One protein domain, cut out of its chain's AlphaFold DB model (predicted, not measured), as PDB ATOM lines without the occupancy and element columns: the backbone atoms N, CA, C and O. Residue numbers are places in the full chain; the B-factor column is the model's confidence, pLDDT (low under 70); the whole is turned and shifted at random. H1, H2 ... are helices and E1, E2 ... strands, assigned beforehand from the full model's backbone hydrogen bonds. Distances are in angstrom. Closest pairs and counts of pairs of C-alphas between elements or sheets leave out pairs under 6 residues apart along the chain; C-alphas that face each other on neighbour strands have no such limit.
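This is residues 136 to 208 of the 281 residues of the protein "BED-type domain-containing protein" of Quercus lobata (UniProt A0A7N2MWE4). A small sheet with H2 over one face makes a head; residues 196 to 208, of which 196 to 207 belong to H3, stick out from it as an arm. The 73 printed residues include, in order, H1 E1 E2 E3 H2 H3, a mixed class; the strands form a meander, each the antiparallel neighbour of the one before. Only just loose, close to compact, with radius of gyration of the C-alphas 13.7 A, it spans 44 by 24 by 22 A.

E1 is residues 140 to 142, E2 149 to 152, E3 158 to 160, H2 163 to 171. H1, 136 to 139, begins at C-alpha (-18.777, 21.394, 44.637); H3, 188 to 207, 28.9 A long, ends at C-alpha (-33.555, 7.271, 30.514).

E1 and E2 form a hairpin, N 141 to O 151 2.8 A; E2 and E3 another, N 150 to O 159 2.9 A, both within hydrogen-bond range. H2 is on the sheet, height 9.6 A. H1 only grazes the sheet and touches H2, closest C-alphas Ala 136 and Lys 167, 6.1 A. H3 is close to but not clearly touching H2, closest C-alphas Lys 171 and Gln 191, 6.7 A. Every O i to N i+4 pair is within range in H2 and H3; H1 is too short for one.

The printed part has no cut. The link H2 to H3 is long, 16 residues. pLDDT is under 70 at residues 173 to 178 and 205 to 208.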
ATOM      1  N   ALA A 136     -20.143  21.287  44.125       85.06
ATOM      2  CA  ALA A 136     -18.777  21.394  44.637       85.06
ATOM      3  C   ALA A 136     -18.567  22.586  45.590       85.06
ATOM      4  O   ALA A 136     -17.696  22.530  46.451       85.06
ATOM      5  N   TRP A 137     -19.377  23.646  45.486       87.06
ATOM      6  CA  TRP A 137     -19.305  24.776  46.415       87.06
ATOM      7  C   TRP A 137     -19.799  24.439  47.825       87.06
ATOM      8  O   TRP A 137     -19.445  25.147  48.754       87.06
ATOM      9  N   GLY A 138     -20.580  23.367  48.009       88.12
ATOM     10  CA  GLY A 138     -20.993  22.906  49.340       88.12
ATOM     11  C   GLY A 138     -19.867  22.246  50.145       88.12
ATOM     12  O   GLY A 138     -20.013  22.042  51.345       88.12
ATOM     13  N   MET A 139     -18.743  21.921  49.500       85.31
ATOM     14  CA  MET A 139     -17.592  21.247  50.120       85.31
ATOM     15  C   MET A 139     -16.497  22.224  50.575       85.31
ATOM     16  O   MET A 139     -15.477  21.802  51.127       85.31
ATOM     17  N   VAL A 140     -16.675  23.522  50.316       91.88
ATOM     18  CA  VAL A 140     -15.687  24.559  50.621       91.88
ATOM     19  C   VAL A 140     -16.330  25.766  51.286       91.88
ATOM     20  O   VAL A 140     -17.447  26.150  50.951       91.88
ATOM     21  N   ASP A 141     -15.586  26.395  52.185       93.00
ATOM     22  CA  ASP A 141     -15.956  27.662  52.802       93.00
ATOM     23  C   ASP A 141     -15.172  28.802  52.154       93.00
ATOM     24  O   ASP A 141     -13.959  28.708  51.954       93.00
ATOM     25  N   LEU A 142     -15.876  29.875  51.789       91.31
ATOM     26  CA  LEU A 142     -15.255  31.083  51.251       91.31
ATOM     27  C   LEU A 142     -14.587  31.850  52.396       91.31
ATOM     28  O   LEU A 142     -15.221  32.113  53.418       91.31
ATOM     29  N   LEU A 143     -13.323  32.229  52.218       90.69
ATOM     30  CA  LEU A 143     -12.617  33.042  53.201       90.69
ATOM     31  C   LEU A 143     -13.138  34.489  53.171       90.69
ATOM     32  O   LEU A 143     -13.218  35.088  52.091       90.69
ATOM     33  N   PRO A 144     -13.476  35.084  54.333       79.31
ATOM     34  CA  PRO A 144     -13.802  36.499  54.393       79.31
ATOM     35  C   PRO A 144     -12.558  37.280  53.959       79.31
ATOM     36  O   PRO A 144     -11.468  37.038  54.468       79.31
ATOM     37  N   ASN A 145     -12.726  38.204  53.011       82.56
ATOM     38  CA  ASN A 145     -11.704  39.099  52.438       82.56
ATOM     39  C   ASN A 145     -10.954  38.604  51.191       82.56
ATOM     40  O   ASN A 145     -10.184  39.375  50.621       82.56
ATOM     41  N   GLU A 146     -11.205  37.389  50.691       82.75
ATOM     42  CA  GLU A 146     -10.501  36.885  49.505       82.75
ATOM     43  C   GLU A 146     -11.454  36.212  48.515       82.75
ATOM     44  O   GLU A 146     -11.822  35.049  48.650       82.75
ATOM     45  N   SER A 147     -11.814  36.936  47.451       80.38
ATOM     46  CA  SER A 147     -12.831  36.528  46.465       80.38
ATOM     47  C   SER A 147     -12.507  35.259  45.663       80.38
ATOM     48  O   SER A 147     -13.348  34.790  44.902       80.38
ATOM     49  N   ASN A 148     -11.311  34.693  45.835       88.06
ATOM     50  CA  ASN A 148     -10.835  33.506  45.128       88.06
ATOM     51  C   ASN A 148     -10.122  32.493  46.033       88.06
ATOM     52  O   ASN A 148      -9.490  31.579  45.491       88.06
ATOM     53  N   ARG A 149     -10.185  32.640  47.365       91.81
ATOM     54  CA  ARG A 149      -9.609  31.663  48.297       91.81
ATOM     55  C   ARG A 149     -10.689  30.945  49.089       91.81
ATOM     56  O   ARG A 149     -11.682  31.531  49.516       91.81
ATOM     57  N   TRP A 150     -10.476  29.648  49.257       91.88
ATOM     58  CA  TRP A 150     -11.462  28.732  49.811       91.88
ATOM     59  C   TRP A 150     -10.777  27.738  50.735       91.88
ATOM     60  O   TRP A 150      -9.684  27.261  50.420       91.88
ATOM     61  N   ASN A 151     -11.447  27.380  51.823       93.81
ATOM     62  CA  ASN A 151     -11.032  26.312  52.719       93.81
ATOM     63  C   ASN A 151     -11.836  25.055  52.414       93.81
ATOM     64  O   ASN A 151     -13.062  25.092  52.367       93.81
ATOM     65  N   CYS A 152     -11.161  23.928  52.209       92.88
ATOM     66  CA  CYS A 152     -11.856  22.650  52.100       92.88
ATOM     67  C   CYS A 152     -12.396  22.228  53.470       92.88
ATOM     68  O   CYS A 152     -11.630  22.148  54.428       92.88
ATOM     69  N   ARG A 153     -13.685  21.880  53.558       91.25
ATOM     70  CA  ARG A 153     -14.302  21.417  54.814       91.25
ATOM     71  C   ARG A 153     -13.695  20.116  55.347       91.25
ATOM     72  O   ARG A 153     -13.711  19.890  56.550       91.25
ATOM     73  N   HIS A 154     -13.131  19.285  54.470       88.75
ATOM     74  CA  HIS A 154     -12.609  17.964  54.830       88.75
ATOM     75  C   HIS A 154     -11.143  17.977  55.280       88.75
ATOM     76  O   HIS A 154     -10.803  17.298  56.241       88.75
ATOM     77  N   CYS A 155     -10.263  18.736  54.614       88.69
ATOM     78  CA  CYS A 155      -8.842  18.802  54.994       88.69
ATOM     79  C   CYS A 155      -8.405  20.129  55.611       88.69
ATOM     80  O   CYS A 155      -7.243  20.252  55.980       88.69
ATOM     81  N   LYS A 156      -9.290  21.130  55.691       90.44
ATOM     82  CA  LYS A 156      -9.011  22.486  56.201       90.44
ATOM     83  C   LYS A 156      -7.903  23.253  55.468       90.44
ATOM     84  O   LYS A 156      -7.607  24.384  55.836       90.44
ATOM     85  N   ASN A 157      -7.331  22.694  54.404       90.25
ATOM     86  CA  ASN A 157      -6.354  23.391  53.583       90.25
ATOM     87  C   ASN A 157      -7.016  24.510  52.772       90.25
ATOM     88  O   ASN A 157      -8.135  24.366  52.261       90.25
ATOM     89  N   THR A 158      -6.268  25.597  52.615       92.00
ATOM     90  CA  THR A 158      -6.657  26.767  51.836       92.00
ATOM     91  C   THR A 158      -6.147  26.666  50.403       92.00
ATOM     92  O   THR A 158      -4.978  26.364  50.164       92.00
ATOM     93  N   TYR A 159      -7.003  26.987  49.434       86.62
ATOM     94  CA  TYR A 159      -6.664  26.971  48.013       86.62
ATOM     95  C   TYR A 159      -7.148  28.234  47.313       86.62
ATOM     96  O   TYR A 159      -8.245  28.716  47.580       86.62
ATOM     97  N   ALA A 160      -6.362  28.723  46.351       89.31
ATOM     98  CA  ALA A 160      -6.774  29.796  45.451       89.31
ATOM     99  C   ALA A 160      -7.213  29.225  44.095       89.31
ATOM    100  O   ALA A 160      -6.443  28.495  43.465       89.31
ATOM    101  N   GLY A 161      -8.408  29.550  43.600       87.62
ATOM    102  CA  GLY A 161      -8.819  29.144  42.251       87.62
ATOM    103  C   GLY A 161     -10.321  29.074  42.001       87.62
ATOM    104  O   GLY A 161     -11.137  29.477  42.822       87.62
ATOM    105  N   ASN A 162     -10.677  28.554  40.827       90.69
ATOM    106  CA  ASN A 162     -12.059  28.386  40.380       90.69
ATOM    107  C   ASN A 162     -12.652  27.025  40.803       90.69
ATOM    108  O   ASN A 162     -11.954  26.146  41.314       90.69
ATOM    109  N   VAL A 163     -13.947  26.823  40.525       88.25
ATOM    110  CA  VAL A 163     -14.691  25.584  40.840       88.25
ATOM    111  C   VAL A 163     -14.010  24.313  40.318       88.25
ATOM    112  O   VAL A 163     -14.096  23.257  40.937       88.25
ATOM    113  N   THR A 164     -13.290  24.397  39.196       88.06
ATOM    114  CA  THR A 164     -12.551  23.266  38.621       88.06
ATOM    115  C   THR A 164     -11.447  22.789  39.558       88.06
ATOM    116  O   THR A 164     -11.229  21.585  39.698       88.06
ATOM    117  N   ARG A 165     -10.778  23.721  40.244       88.88
ATOM    118  CA  ARG A 165      -9.730  23.420  41.222       88.88
ATOM    119  C   ARG A 165     -10.305  22.772  42.478       88.88
ATOM    120  O   ARG A 165      -9.761  21.768  42.927       88.88
ATOM    121  N   VAL A 166     -11.445  23.280  42.959       89.19
ATOM    122  CA  VAL A 166     -12.205  22.679  44.069       89.19
ATOM    123  C   VAL A 166     -12.601  21.241  43.731       89.19
ATOM    124  O   VAL A 166     -12.299  20.321  44.484       89.19
ATOM    125  N   LYS A 167     -13.179  21.014  42.544       87.94
ATOM    126  CA  LYS A 167     -13.550  19.669  42.084       87.94
ATOM    127  C   LYS A 167     -12.360  18.721  42.015       87.94
ATOM    128  O   LYS A 167     -12.496  17.579  42.431       87.94
ATOM    129  N   ARG A 168     -11.212  19.164  41.495       87.50
ATOM    130  CA  ARG A 168     -10.015  18.313  41.399       87.50
ATOM    131  C   ARG A 168      -9.483  17.931  42.779       87.50
ATOM    132  O   ARG A 168      -9.170  16.770  43.005       87.50
ATOM    133  N   HIS A 169      -9.449  18.893  43.700       88.88
ATOM    134  CA  HIS A 169      -9.039  18.654  45.078       88.88
ATOM    135  C   HIS A 169      -9.953  17.636  45.786       88.88
ATOM    136  O   HIS A 169      -9.456  16.676  46.376       88.88
ATOM    137  N   CYS A 170     -11.277  17.796  45.667       83.06
ATOM    138  CA  CYS A 170     -12.259  16.899  46.286       83.06
ATOM    139  C   CYS A 170     -12.317  15.512  45.631       83.06
ATOM    140  O   CYS A 170     -12.536  14.526  46.322       83.06
ATOM    141  N   LYS A 171     -12.106  15.414  44.311       78.81
ATOM    142  CA  LYS A 171     -12.124  14.130  43.592       78.81
ATOM    143  C   LYS A 171     -10.860  13.294  43.793       78.81
ATOM    144  O   LYS A 171     -10.844  12.158  43.337       78.81
ATOM    145  N   ASN A 172      -9.813  13.841  44.423       73.06
ATOM    146  CA  ASN A 172      -8.522  13.162  44.592       73.06
ATOM    147  C   ASN A 172      -7.973  12.601  43.258       73.06
ATOM    148  O   ASN A 172      -7.297  11.577  43.207       73.06
ATOM    149  N   THR A 173      -8.291  13.254  42.135       67.06
ATOM    150  CA  THR A 173      -7.799  12.827  40.828       67.06
ATOM    151  C   THR A 173      -6.508  13.569  40.511       67.06
ATOM    152  O   THR A 173      -6.505  14.769  40.232       67.06
ATOM    153  N   TYR A 174      -5.397  12.832  40.491       61.47
ATOM    154  CA  TYR A 174      -4.096  13.320  40.011       61.47
ATOM    155  C   TYR A 174      -4.064  13.581  38.492       61.47
ATOM    156  O   TYR A 174      -3.065  14.058  37.958       61.47
ATOM    157  N   ALA A 175      -5.160  13.297  37.784       55.22
ATOM    158  CA  ALA A 175      -5.295  13.484  36.346       55.22
ATOM    159  C   ALA A 175      -5.372  14.982  35.977       55.22
ATOM    160  O   ALA A 175      -6.444  15.561  35.791       55.22
ATOM    161  N   GLY A 176      -4.213  15.631  35.902       54.06
ATOM    162  CA  GLY A 176      -4.038  16.967  35.339       54.06
ATOM    163  C   GLY A 176      -3.012  17.776  36.120       54.06
ATOM    164  O   GLY A 176      -3.278  18.158  37.259       54.06
ATOM    165  N   GLY A 177      -1.863  18.055  35.495       56.50
ATOM    166  CA  GLY A 177      -0.653  18.659  36.073       56.50
ATOM    167  C   GLY A 177      -0.802  20.091  36.599       56.50
ATOM    168  O   GLY A 177      -0.166  21.013  36.110       56.50
ATOM    169  N   GLY A 178      -1.649  20.286  37.609       66.69
ATOM    170  CA  GLY A 178      -1.926  21.578  38.238       66.69
ATOM    171  C   GLY A 178      -1.381  21.732  39.658       66.69
ATOM    172  O   GLY A 178      -1.800  22.664  40.342       66.69
ATOM    173  N   GLY A 179      -0.532  20.806  40.129       75.69
ATOM    174  CA  GLY A 179       0.103  20.874  41.455       75.69
ATOM    175  C   GLY A 179      -0.881  20.966  42.628       75.69
ATOM    176  O   GLY A 179      -0.570  21.565  43.651       75.69
ATOM    177  N   ILE A 180      -2.104  20.452  42.470       79.56
ATOM    178  CA  ILE A 180      -3.108  20.467  43.537       79.56
ATOM    179  C   ILE A 180      -2.914  19.204  44.358       79.56
ATOM    180  O   ILE A 180      -3.152  18.108  43.857       79.56
ATOM    181  N   VAL A 181      -2.496  19.381  45.609       79.62
ATOM    182  CA  VAL A 181      -2.439  18.295  46.585       79.62
ATOM    183  C   VAL A 181      -3.868  17.780  46.781       79.62
ATOM    184  O   VAL A 181      -4.781  18.587  47.012       79.62
ATOM    185  N   PRO A 182      -4.112  16.474  46.629       82.38
ATOM    186  CA  PRO A 182      -5.434  15.937  46.887       82.38
ATOM    187  C   PRO A 182      -5.820  16.061  48.355       82.38
ATOM    188  O   PRO A 182      -4.978  16.260  49.226       82.38
ATOM    189  N   CYS A 183      -7.114  15.946  48.634       82.62
ATOM    190  CA  CYS A 183      -7.625  16.041  49.991       82.62
ATOM    191  C   CYS A 183      -7.239  14.810  50.832       82.62
ATOM    192  O   CYS A 183      -7.804  13.743  50.595       82.62
ATOM    193  N   PRO A 184      -6.373  14.939  51.860       80.06
ATOM    194  CA  PRO A 184      -6.050  13.820  52.750       80.06
ATOM    195  C   PRO A 184      -7.257  13.362  53.585       80.06
ATOM    196  O   PRO A 184      -7.310  12.218  54.015       80.06
ATOM    197  N   GLY A 185      -8.242  14.244  53.792       77.06
ATOM    198  CA  GLY A 185      -9.465  13.946  54.546       77.06
ATOM    199  C   GLY A 185     -10.592  13.304  53.728       77.06
ATOM    200  O   GLY A 185     -11.653  13.031  54.281       77.06
ATOM    201  N   VAL A 186     -10.413  13.091  52.417       73.75
ATOM    202  CA  VAL A 186     -11.412  12.378  51.606       73.75
ATOM    203  C   VAL A 186     -11.135  10.884  51.733       73.75
ATOM    204  O   VAL A 186     -10.229  10.348  51.096       73.75
ATOM    205  N   THR A 187     -11.921  10.218  52.576       74.06
ATOM    206  CA  THR A 187     -11.859   8.764  52.732       74.06
ATOM    207  C   THR A 187     -12.275   8.064  51.428       74.06
ATOM    208  O   THR A 187     -13.049   8.629  50.647       74.06
ATOM    209  N   PRO A 188     -11.811   6.825  51.173       76.56
ATOM    210  CA  PRO A 188     -12.232   6.040  50.008       76.56
ATOM    211  C   PRO A 188     -13.758   5.920  49.884       76.56
ATOM    212  O   PRO A 188     -14.293   5.937  48.781       76.56
ATOM    213  N   LYS A 189     -14.462   5.909  51.023       76.75
ATOM    214  CA  LYS A 189     -15.926   5.896  51.091       76.75
ATOM    215  C   LYS A 189     -16.557   7.113  50.402       76.75
ATOM    216  O   LYS A 189     -17.403   6.951  49.537       76.75
ATOM    217  N   ILE A 190     -16.055   8.322  50.675       76.06
ATOM    218  CA  ILE A 190     -16.546   9.558  50.035       76.06
ATOM    219  C   ILE A 190     -16.271   9.552  48.519       76.06
ATOM    220  O   ILE A 190     -17.048  10.105  47.739       76.06
ATOM    221  N   GLN A 191     -15.172   8.931  48.077       75.75
ATOM    222  CA  GLN A 191     -14.865   8.793  46.646       75.75
ATOM    223  C   GLN A 191     -15.846   7.847  45.953       75.75
ATOM    224  O   GLN A 191     -16.268   8.126  44.830       75.75
ATOM    225  N   GLN A 192     -16.221   6.760  46.628       82.69
ATOM    226  CA  GLN A 192     -17.182   5.788  46.126       82.69
ATOM    227  C   GLN A 192     -18.586   6.394  46.024       82.69
ATOM    228  O   GLN A 192     -19.174   6.341  44.947       82.69
ATOM    229  N   ASP A 193     -19.043   7.106  47.057       79.75
ATOM    230  CA  ASP A 193     -20.328   7.820  47.045       79.75
ATOM    231  C   ASP A 193     -20.384   8.859  45.902       79.75
ATOM    232  O   ASP A 193     -21.395   9.024  45.213       79.75
ATOM    233  N   ALA A 194     -19.274   9.562  45.647       74.81
ATOM    234  CA  ALA A 194     -19.179  10.528  44.554       74.81
ATOM    235  C   ALA A 194     -19.210   9.870  43.162       74.81
ATOM    236  O   ALA A 194     -19.737  10.468  42.217       74.81
ATOM    237  N   LEU A 195     -18.638   8.670  43.023       84.38
ATOM    238  CA  LEU A 195     -18.672   7.889  41.787       84.38
ATOM    239  C   LEU A 195     -20.078   7.335  41.527       84.38
ATOM    240  O   LEU A 195     -20.580   7.466  40.411       84.38
ATOM    241  N   GLU A 196     -20.729   6.804  42.558       86.06
ATOM    242  CA  GLU A 196     -22.097   6.285  42.495       86.06
ATOM    243  C   GLU A 196     -23.091   7.390  42.108       86.06
ATOM    244  O   GLU A 196     -23.875   7.228  41.172       86.06
ATOM    245  N   LEU A 197     -22.972   8.586  42.699       80.19
ATOM    246  CA  LEU A 197     -23.766   9.757  42.305       80.19
ATOM    247  C   LEU A 197     -23.552  10.170  40.842       80.19
ATOM    248  O   LEU A 197     -24.474  10.687  40.205       80.19
ATOM    249  N   GLN A 198     -22.341   9.994  40.309       79.38
ATOM    250  CA  GLN A 198     -22.045  10.296  38.909       79.38
ATOM    251  C   GLN A 198     -22.655   9.243  37.972       79.38
ATOM    252  O   GLN A 198     -23.200   9.610  36.929       79.38
ATOM    253  N   GLN A 199     -22.604   7.965  38.346       89.62
ATOM    254  CA  GLN A 199     -23.231   6.871  37.601       89.62
ATOM    255  C   GLN A 199     -24.760   6.997  37.599       89.62
ATOM    256  O   GLN A 199     -25.369   6.909  36.535       89.62
ATOM    257  N   ALA A 200     -25.373   7.325  38.739       79.19
ATOM    258  CA  ALA A 200     -26.810   7.576  38.839       79.19
ATOM    259  C   ALA A 200     -27.258   8.742  37.936       79.19
ATOM    260  O   ALA A 200     -28.250   8.636  37.217       79.19
ATOM    261  N   GLN A 201     -26.492   9.839  37.889       80.06
ATOM    262  CA  GLN A 201     -26.778  10.955  36.977       80.06
ATOM    263  C   GLN A 201     -26.676  10.541  35.501       80.06
ATOM    264  O   GLN A 201     -27.527  10.929  34.703       80.06
ATOM    265  N   ALA A 202     -25.678   9.734  35.133       79.31
ATOM    266  CA  ALA A 202     -25.545   9.219  33.769       79.31
ATOM    267  C   ALA A 202     -26.697   8.271  33.387       79.31
ATOM    268  O   ALA A 202     -27.206   8.348  32.267       79.31
ATOM    269  N   ALA A 203     -27.158   7.436  34.322       78.12
ATOM    270  CA  ALA A 203     -28.309   6.560  34.125       78.12
ATOM    271  C   ALA A 203     -29.599   7.367  33.894       78.12
ATOM    272  O   ALA A 203     -30.293   7.140  32.905       78.12
ATOM    273  N   THR A 204     -29.867   8.386  34.722       71.44
ATOM    274  CA  THR A 204     -31.042   9.264  34.535       71.44
ATOM    275  C   THR A 204     -31.001  10.036  33.213       71.44
ATOM    276  O   THR A 204     -32.020  10.153  32.545       71.44
ATOM    277  N   ALA A 205     -29.827  10.507  32.777       68.88
ATOM    278  CA  ALA A 205     -29.687  11.195  31.493       68.88
ATOM    279  C   ALA A 205     -29.912  10.271  30.280       68.88
ATOM    280  O   ALA A 205     -30.304  10.749  29.215       68.88
ATOM    281  N   THR A 206     -29.669   8.967  30.436       69.06
ATOM    282  CA  THR A 206     -29.939   7.966  29.392       69.06
ATOM    283  C   THR A 206     -31.437   7.672  29.310       69.06
ATOM    284  O   THR A 206     -31.994   7.713  28.219       69.06
ATOM    285  N   ALA A 207     -32.114   7.530  30.455       58.72
ATOM    286  CA  ALA A 207     -33.555   7.271  30.514       58.72
ATOM    287  C   ALA A 207     -34.419   8.383  29.883       58.72
ATOM    288  O   ALA A 207     -35.486   8.107  29.352       58.72
ATOM    289  N   CYS A 208     -33.960   9.639  29.879       50.72
ATOM    290  CA  CYS A 208     -34.690  10.750  29.253       50.72
ATOM    291  C   CYS A 208     -34.511  10.858  27.723       50.72
ATOM    292  O   CYS A 208     -35.022  11.807  27.131       50.72
TER     293      CYS A 208